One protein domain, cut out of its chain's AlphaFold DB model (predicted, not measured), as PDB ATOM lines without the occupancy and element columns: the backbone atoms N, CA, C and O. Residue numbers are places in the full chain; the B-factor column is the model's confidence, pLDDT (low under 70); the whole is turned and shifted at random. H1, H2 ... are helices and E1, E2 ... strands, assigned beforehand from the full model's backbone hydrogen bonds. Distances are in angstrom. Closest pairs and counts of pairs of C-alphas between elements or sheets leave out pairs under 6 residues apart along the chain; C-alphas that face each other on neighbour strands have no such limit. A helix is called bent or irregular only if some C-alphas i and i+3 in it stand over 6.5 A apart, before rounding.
ATOM      1  N   SER A   2      63.670  64.159 161.459       57.78
ATOM      2  CA  SER A   2      64.373  65.318 162.021       57.78
ATOM      3  C   SER A   2      65.851  64.986 162.224       57.78
ATOM      4  O   SER A   2      66.162  64.014 162.906       57.78
ATOM      5  N   LEU A   3      66.760  65.809 161.692       57.25
ATOM      6  CA  LEU A   3      68.206  65.717 161.961       57.25
ATOM      7  C   LEU A   3      68.535  65.829 163.464       57.25
ATOM      8  O   LEU A   3      69.603  65.402 163.893       57.25
ATOM      9  N   PHE A   4      67.615  66.362 164.280       63.12
ATOM     10  CA  PHE A   4      67.798  66.500 165.728       63.12
ATOM     11  C   PHE A   4      67.862  65.169 166.482       63.12
ATOM     12  O   PHE A   4      68.481  65.124 167.541       63.12
ATOM     13  N   SER A   5      67.210  64.114 165.983       71.12
ATOM     14  CA  SER A   5      67.155  62.813 166.666       71.12
ATOM     15  C   SER A   5      68.142  61.789 166.110       71.12
ATOM     16  O   SER A   5      68.197  60.676 166.624       71.12
ATOM     17  N   ALA A   6      68.883  62.131 165.054       84.75
ATOM     18  CA  ALA A   6      69.903  61.246 164.511       84.75
ATOM     19  C   ALA A   6      71.050  61.074 165.522       84.75
ATOM     20  O   ALA A   6      71.458  62.025 166.194       84.75
ATOM     21  N   ASN A   7      71.525  59.838 165.642       89.81
ATOM     22  CA  ASN A   7      72.555  59.385 166.571       89.81
ATOM     23  C   ASN A   7      73.324  58.201 165.950       89.81
ATOM     24  O   ASN A   7      73.043  57.809 164.817       89.81
ATOM     25  N   GLU A   8      74.283  57.633 166.683       91.62
ATOM     26  CA  GLU A   8      75.099  56.504 166.206       91.62
ATOM     27  C   GLU A   8      74.265  55.274 165.804       91.62
ATOM     28  O   GLU A   8      74.459  54.809 164.685       91.62
ATOM     29  N   PRO A   9      73.255  54.817 166.577       92.44
ATOM     30  CA  PRO A   9      72.366  53.739 166.131       92.44
ATOM     31  C   PRO A   9      71.664  54.005 164.791       92.44
ATOM     32  O   PRO A   9      71.512  53.102 163.972       92.44
ATOM     33  N   VAL A  10      71.244  55.250 164.530       93.31
ATOM     34  CA  VAL A  10      70.650  55.622 163.235       93.31
ATOM     35  C   VAL A  10      71.692  55.570 162.117       93.31
ATOM     36  O   VAL A  10      71.386  55.077 161.032       93.31
ATOM     37  N   LEU A  11      72.913  56.057 162.365       94.38
ATOM     38  CA  LEU A  11      74.018  55.958 161.408       94.38
ATOM     39  C   LEU A  11      74.337  54.491 161.094       94.38
ATOM     40  O   LEU A  11      74.458  54.140 159.922       94.38
ATOM     41  N   GLN A  12      74.403  53.638 162.116       95.25
ATOM     42  CA  GLN A  12      74.659  52.209 161.965       95.25
ATOM     43  C   GLN A  12      73.581  51.541 161.110       95.25
ATOM     44  O   GLN A  12      73.913  50.923 160.103       95.25
ATOM     45  N   ALA A  13      72.298  51.774 161.407       93.75
ATOM     46  CA  ALA A  13      71.192  51.234 160.615       93.75
ATOM     47  C   ALA A  13      71.251  51.660 159.133       93.75
ATOM     48  O   ALA A  13      70.931  50.872 158.242       93.75
ATOM     49  N   ILE A  14      71.681  52.897 158.847       93.94
ATOM     50  CA  ILE A  14      71.882  53.370 157.470       93.94
ATOM     51  C   ILE A  14      73.041  52.615 156.812       93.94
ATOM     52  O   ILE A  14      72.876  52.125 155.697       93.94
ATOM     53  N   VAL A  15      74.187  52.486 157.483       94.19
ATOM     54  CA  VAL A  15      75.353  51.770 156.943       94.19
ATOM     55  C   VAL A  15      75.029  50.292 156.710       94.19
ATOM     56  O   VAL A  15      75.282  49.790 155.618       94.19
ATOM     57  N   GLU A  16      74.394  49.616 157.667       93.94
ATOM     58  CA  GLU A  16      73.928  48.229 157.535       93.94
ATOM     59  C   GLU A  16      72.990  48.052 156.337       93.94
ATOM     60  O   GLU A  16      73.132  47.093 155.583       93.94
ATOM     61  N   SER A  17      72.081  49.006 156.095       92.94
ATOM     62  CA  SER A  17      71.143  48.937 154.964       92.94
ATOM     63  C   SER A  17      71.819  49.020 153.589       92.94
ATOM     64  O   SER A  17      71.240  48.597 152.588       92.94
ATOM     65  N   LEU A  18      73.044  49.556 153.536       92.69
ATOM     66  CA  LEU A  18      73.869  49.652 152.329       92.69
ATOM     67  C   LEU A  18      74.789  48.436 152.151       92.69
ATOM     68  O   LEU A  18      75.318  48.220 151.058       92.69
ATOM     69  N   LEU A  19      74.988  47.639 153.204       89.69
ATOM     70  CA  LEU A  19      75.807  46.434 153.176       89.69
ATOM     71  C   LEU A  19      74.936  45.208 152.865       89.69
ATOM     72  O   LEU A  19      73.824  45.081 153.379       89.69
ATOM     73  N   PRO A  20      75.413  44.233 152.071       87.12
ATOM     74  CA  PRO A  20      74.636  43.021 151.876       87.12
ATOM     75  C   PRO A  20      74.558  42.232 153.191       87.12
ATOM     76  O   PRO A  20      75.578  41.973 153.835       87.12
ATOM     77  N   LEU A  21      73.345  41.808 153.555       83.31
ATOM     78  CA  LEU A  21      73.026  41.124 154.821       83.31
ATOM     79  C   LEU A  21      73.877  39.878 155.096       83.31
ATOM     80  O   LEU A  21      74.085  39.507 156.241       83.31
ATOM     81  N   LYS A  22      74.377  39.218 154.046       85.88
ATOM     82  CA  LYS A  22      75.181  37.998 154.178       85.88
ATOM     83  C   LYS A  22      76.575  38.257 154.767       85.88
ATOM     84  O   LYS A  22      77.183  37.340 155.306       85.88
ATOM     85  N   TYR A  23      77.096  39.476 154.636       86.38
ATOM     86  CA  TYR A  23      78.519  39.741 154.845       86.38
ATOM     87  C   TYR A  23      78.830  40.595 156.064       86.38
ATOM     88  O   TYR A  23      79.993  40.940 156.233       86.38
ATOM     89  N   HIS A  24      77.853  40.954 156.896       90.06
ATOM     90  CA  HIS A  24      78.120  41.775 158.072       90.06
ATOM     91  C   HIS A  24      77.499  41.208 159.345       90.06
ATOM     92  O   HIS A  24      76.449  40.571 159.324       90.06
ATOM     93  N   VAL A  25      78.186  41.456 160.455       91.94
ATOM     94  CA  VAL A  25      77.754  41.156 161.815       91.94
ATOM     95  C   VAL A  25      77.704  42.487 162.564       91.94
ATOM     96  O   VAL A  25      78.768  43.077 162.779       91.94
ATOM     97  N   PRO A  26      76.511  42.991 162.917       92.31
ATOM     98  CA  PRO A  26      76.395  44.171 163.764       92.31
ATOM     99  C   PRO A  26      76.818  43.836 165.200       92.31
ATOM    100  O   PRO A  26      76.623  42.708 165.660       92.31
ATOM    101  N   GLU A  27      77.402  44.814 165.891       91.81
ATOM    102  CA  GLU A  27      77.771  44.757 167.313       91.81
ATOM    103  C   GLU A  27      78.570  43.494 167.696       91.81
ATOM    104  O   GLU A  27      78.283  42.805 168.682       91.81
ATOM    105  N   LEU A  28      79.595  43.153 166.905       91.06
ATOM    106  CA  LEU A  28      80.405  41.962 167.155       91.06
ATOM    107  C   LEU A  28      81.112  42.070 168.514       91.06
ATOM    108  O   LEU A  28      82.027  42.876 168.697       91.06
ATOM    109  N   SER A  29      80.720  41.196 169.441       88.75
ATOM    110  CA  SER A  29      81.298  41.120 170.781       88.75
ATOM    111  C   SER A  29      82.667  40.432 170.780       88.75
ATOM    112  O   SER A  29      82.835  39.307 170.299       88.75
ATOM    113  N   LEU A  30      83.651  41.102 171.370       86.56
ATOM    114  CA  LEU A  30      85.031  40.664 171.515       86.56
ATOM    115  C   LEU A  30      85.349  40.491 172.992       86.56
ATOM    116  O   LEU A  30      85.139  41.405 173.780       86.56
ATOM    117  N   VAL A  31      85.901  39.341 173.373       85.56
ATOM    118  CA  VAL A  31      86.430  39.145 174.730       85.56
ATOM    119  C   VAL A  31      87.769  39.872 174.824       85.56
ATOM    120  O   VAL A  31      88.776  39.377 174.321       85.56
ATOM    121  N   ILE A  32      87.759  41.045 175.455       82.62
ATOM    122  CA  ILE A  32      88.938  41.890 175.684       82.62
ATOM    123  C   ILE A  32      89.683  41.405 176.933       82.62
ATOM    124  O   ILE A  32      90.910  41.316 176.948       82.62
ATOM    125  N   ASP A  33      88.951  41.009 177.974       78.94
ATOM    126  CA  ASP A  33      89.542  40.459 179.192       78.94
ATOM    127  C   ASP A  33      88.645  39.378 179.799       78.94
ATOM    128  O   ASP A  33      87.679  39.653 180.511       78.94
ATOM    129  N   GLY A  34      88.991  38.117 179.531       75.00
ATOM    130  CA  GLY A  34      88.249  36.958 180.025       75.00
ATOM    131  C   GLY A  34      88.275  36.789 181.547       75.00
ATOM    132  O   GLY A  34      87.485  36.007 182.067       75.00
ATOM    133  N   THR A  35      89.147  37.508 182.258       76.69
ATOM    134  CA  THR A  35      89.255  37.430 183.724       76.69
ATOM    135  C   THR A  35      88.331  38.405 184.449       76.69
ATOM    136  O   THR A  35      88.033  38.213 185.629       76.69
ATOM    137  N   LYS A  36      87.839  39.431 183.746       77.94
ATOM    138  CA  LYS A  36      86.906  40.420 184.289       77.94
ATOM    139  C   LYS A  36      85.478  39.879 184.323       77.94
ATOM    140  O   LYS A  36      85.081  39.064 183.493       77.94
ATOM    141  N   LEU A  37      84.682  40.358 185.280       73.38
ATOM    142  CA  LEU A  37      83.245  40.073 185.327       73.38
ATOM    143  C   LEU A  37      82.558  40.661 184.085       73.38
ATOM    144  O   LEU A  37      82.985  41.709 183.590       73.38
ATOM    145  N   LYS A  38      81.470  40.024 183.627       63.94
ATOM    146  CA  LYS A  38      80.723  40.381 182.400       63.94
ATOM    147  C   LYS A  38      80.433  41.878 182.239       63.94
ATOM    148  O   LYS A  38      80.489  42.384 181.127       63.94
ATOM    149  N   GLU A  39      80.190  42.586 183.337       66.25
ATOM    150  CA  GLU A  39      79.790  44.001 183.348       66.25
ATOM    151  C   GLU A  39      80.949  44.974 183.639       66.25
ATOM    152  O   GLU A  39      80.744  46.176 183.742       66.25
ATOM    153  N   SER A  40      82.185  44.479 183.760       69.12
ATOM    154  CA  SER A  40      83.352  45.270 184.199       69.12
ATOM    155  C   SER A  40      84.392  45.529 183.098       69.12
ATOM    156  O   SER A  40      85.570  45.747 183.383       69.12
ATOM    157  N   GLY A  41      83.976  45.491 181.828       69.50
ATOM    158  CA  GLY A  41      84.879  45.635 180.676       69.50
ATOM    159  C   GLY A  41      85.488  44.311 180.200       69.50
ATOM    160  O   GLY A  41      86.598  44.295 179.673       69.50
ATOM    161  N   GLN A  42      84.774  43.197 180.406       79.31
ATOM    162  CA  GLN A  42      85.126  41.889 179.836       79.31
ATOM    163  C   GLN A  42      85.029  41.894 178.303       79.31
ATOM    164  O   GLN A  42      85.825  41.230 177.631       79.31
ATOM    165  N   PHE A  43      84.069  42.648 177.759       83.62
ATOM    166  CA  PHE A  43      83.782  42.701 176.332       83.62
ATOM    167  C   PHE A  43      84.007  44.090 175.736       83.62
ATOM    168  O   PHE A  43      83.740  45.100 176.382       83.62
ATOM    169  N   GLY A  44      84.456  44.105 174.486       84.81
ATOM    170  CA  GLY A  44      84.389  45.234 173.563       84.81
ATOM    171  C   GLY A  44      83.440  44.885 172.419       84.81
ATOM    172  O   GLY A  44      83.180  43.707 172.181       84.81
ATOM    173  N   TYR A  45      82.915  45.889 171.727       88.50
ATOM    174  CA  TYR A  45      81.926  45.696 170.667       88.50
ATOM    175  C   TYR A  45      82.348  46.492 169.439       88.50
ATOM    176  O   TYR A  45      82.505  47.707 169.516       88.50
ATOM    177  N   SER A  46      82.597  45.798 168.330       90.88
ATOM    178  CA  SER A  46      82.802  46.444 167.031       90.88
ATOM    179  C   SER A  46      81.438  46.755 166.434       90.88
ATOM    180  O   SER A  46      80.633  45.833 166.304       90.88
ATOM    181  N   ASP A  47      81.212  48.000 166.012       94.38
ATOM    182  CA  ASP A  47      79.895  48.435 165.522       94.38
ATOM    183  C   ASP A  47      79.419  47.588 164.340       94.38
ATOM    184  O   ASP A  47      78.326  47.025 164.367       94.38
ATOM    185  N   ILE A  48      80.262  47.432 163.313       94.06
ATOM    186  CA  ILE A  48      79.972  46.546 162.181       94.06
ATOM    187  C   ILE A  48      81.224  45.762 161.803       94.06
ATOM    188  O   ILE A  48      82.263  46.335 161.474       94.06
ATOM    189  N   PHE A  49      81.115  44.436 161.780       92.31
ATOM    190  CA  PHE A  49      82.177  43.554 161.313       92.31
ATOM    191  C   PHE A  49      81.804  42.901 159.985       92.31
ATOM    192  O   PHE A  49      80.828  42.162 159.897       92.31
ATOM    193  N   ILE A  50      82.595  43.151 158.948       91.44
ATOM    194  CA  ILE A  50      82.390  42.644 157.594       91.44
ATOM    195  C   ILE A  50      83.277  41.417 157.362       91.44
ATOM    196  O   ILE A  50      84.504  41.468 157.494       91.44
ATOM    197  N   LEU A  51      82.637  40.315 156.980       88.44
ATOM    198  CA  LEU A  51      83.261  39.026 156.715       88.44
ATOM    199  C   LEU A  51      83.906  38.982 155.327       88.44
ATOM    200  O   LEU A  51      83.332  39.392 154.314       88.44
ATOM    201  N   LYS A  52      85.101  38.397 155.275       79.69
ATOM    202  CA  LYS A  52      85.846  38.113 154.051       79.69
ATOM    203  C   LYS A  52      85.190  36.965 153.265       79.69
ATOM    204  O   LYS A  52      85.595  35.817 153.406       79.69
ATOM    205  N   GLU A  53      84.212  37.258 152.409       66.75
ATOM    206  CA  GLU A  53      83.756  36.299 151.374       66.75
ATOM    207  C   GLU A  53      84.162  36.715 149.942       66.75
ATOM    208  O   GLU A  53      84.335  35.842 149.099       66.75
ATOM    209  N   ILE A  54      84.376  38.011 149.656       59.16
ATOM    210  CA  ILE A  54      84.746  38.516 148.305       59.16
ATOM    211  C   ILE A  54      86.134  39.204 148.279       59.16
ATOM    212  O   ILE A  54      86.707  39.426 147.216       59.16
ATOM    213  N   GLY A  55      86.710  39.529 149.442       64.25
ATOM    214  CA  GLY A  55      87.977  40.265 149.567       64.25
ATOM    215  C   GLY A  55      89.120  39.455 150.182       64.25
ATOM    216  O   GLY A  55      88.993  38.262 150.442       64.25
ATOM    217  N   ASN A  56      90.241  40.128 150.466       73.81
ATOM    218  CA  ASN A  56      91.409  39.516 151.112       73.81
ATOM    219  C   ASN A  56      91.406  39.619 152.643       73.81
ATOM    220  O   ASN A  56      92.123  38.849 153.278       73.81
ATOM    221  N   ASN A  57      90.590  40.491 153.238       82.69
ATOM    222  CA  ASN A  57      90.599  40.766 154.675       82.69
ATOM    223  C   ASN A  57      89.171  40.866 155.225       82.69
ATOM    224  O   ASN A  57      88.256  41.250 154.497       82.69
ATOM    225  N   ASN A  58      89.006  40.548 156.509       88.12
ATOM    226  CA  ASN A  58      87.844  41.005 157.270       88.12
ATOM    227  C   ASN A  58      88.003  42.509 157.535       88.12
ATOM    228  O   ASN A  58      89.132  42.992 157.645       88.12
ATOM    229  N   VAL A  59      86.897  43.237 157.656       89.81
ATOM    230  CA  VAL A  59      86.913  44.683 157.925       89.81
ATOM    231  C   VAL A  59      86.083  44.962 159.166       89.81
ATOM    232  O   VAL A  59      84.957  44.498 159.271       89.81
ATOM    233  N   SER A  60      86.632  45.725 160.103       91.44
ATOM    234  CA  SER A  60      85.889  46.272 161.237       91.44
ATOM    235  C   SER A  60      85.625  47.747 160.953       91.44
ATOM    236  O   SER A  60      86.536  48.473 160.553       91.44
ATOM    237  N   LEU A  61      84.370  48.158 161.092       93.56
ATOM    238  CA  LEU A  61      83.945  49.545 161.025       93.56
ATOM    239  C   LEU A  61      83.592  50.000 162.439       93.56
ATOM    240  O   LEU A  61      82.790  49.351 163.112       93.56
ATOM    241  N   GLU A  62      84.180  51.121 162.838       95.50
ATOM    242  CA  GLU A  62      83.815  51.888 164.026       95.50
ATOM    243  C   GLU A  62      83.198  53.201 163.540       95.50
ATOM    244  O   GLU A  62      83.806  53.944 162.761       95.50
ATOM    245  N   LEU A  63      81.966  53.466 163.947       95.31
ATOM    246  CA  LEU A  63      81.151  54.573 163.491       95.31
ATOM    247  C   LEU A  63      81.095  55.635 164.587       95.31
ATOM    248  O   LEU A  63      80.721  55.365 165.722       95.31
ATOM    249  N   LYS A  64      81.418  56.880 164.230       94.19
ATOM    250  CA  LYS A  64      81.231  58.041 165.110       94.19
ATOM    251  C   LYS A  64      80.297  59.039 164.451       94.19
ATOM    252  O   LYS A  64      80.527  59.465 163.318       94.19
ATOM    253  N   TYR A  65      79.236  59.426 165.157       93.00
ATOM    254  CA  TYR A  65      78.266  60.394 164.645       93.00
ATOM    255  C   TYR A  65      78.522  61.793 165.212       93.00
ATOM    256  O   TYR A  65      78.389  62.040 166.412       93.00
ATOM    257  N   ILE A  66      78.811  62.745 164.323       92.56
ATOM    258  CA  ILE A  66      78.980  64.156 164.679       92.56
ATOM    259  C   ILE A  66      77.698  64.927 164.362       92.56
ATOM    260  O   ILE A  66      77.366  65.192 163.208       92.56
TER     261      ILE A  66
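AT A GLANCE: This is residues 2 to 66 of the 142 residues of an uncharacterized protein of Rhizophagus irregularis (UniProt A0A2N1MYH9). A bent two-strand hairpin, E1 and E2, reaches out from one helix, H1, which packs on one face of a small, strongly twisted sheet; residues 35 to 40, in the link at the hairpin's far end, stick out free. The short strand E3 adds a third strand beside the last residues of E2. The printed part has 65 residues, with one named helix and three named strands in the order H1, E1, E2, E3; the sheet order is E1 - E2 - E3, all antiparallel. The class is mixed, helices and strands, though under half of the residues are in named elements. The whole is loose, with a radius of gyration of the C-alphas of 14.2 A, and flat, spanning 41 by 36 by 17 A.

IN THESE COORDINATES: H1 is residues 8 to 18, 15.5 A from first to last C-alpha, and begins at C-alpha 8 at (75.099, 56.504, 166.206). E1, residues 24 to 31, is 18.8 A long and bends by 68 degrees at residue 27. E2, residues 43 to 50, is also 18.8 A long, begins at C-alpha 43 at (83.782, 42.701, 176.332) and bends by 71 degrees at residue 47. E3, residues 59 to 61, is 6.5 A long and ends at C-alpha 61 at (83.945, 49.545, 161.025).

HOW THE PARTS SIT: E1, E2 and E3 form a meander, each strand the antiparallel neighbour of the one before; E1 and E3 are edge strands and E2 is the inner strand. E1 and E2 are a hairpin at 154 degrees between their directions, with N 25 and O 49 at 2.8 A and N 44 and O 30 at 2.9 A, both within hydrogen-bond range. The C-alphas of residues 27 and 47, where the two strands bend, face each other at 4.6 A. E2 and E3 are a hairpin at 114 degrees, with N 50 and O 59 within hydrogen-bond range at 2.7 A. H1 is on the sheet at a height of 9.7 A, giving two layers, a helix on one face of a sheet. It lies over E2 and only just over E1, where 3 of its 11 C-alphas fall. On the local plane it runs along the strands, at 18 degrees to E2. The closest C-alphas of H1 and E2 are those of Gln 12 and Asp 47, 7.4 A apart; of H1 and E1, those of Glu 16 and His 24, 7.7 A apart. In H1 every O i to N i+4 pair is within hydrogen-bond range.

THE WHOLE: The two C-alphas farthest apart, those of Ser 2 and Thr 35, are 43.2 A apart. The printed part has no cut. The link from H1 to E1 is tight, that from E2 to E3 is short, and that from E1 to E2 is long, with 11 residues. The mean pLDDT of the printed part is 84.4; residues 2 to 4, 38 to 41 and 53 to 55 are under 70.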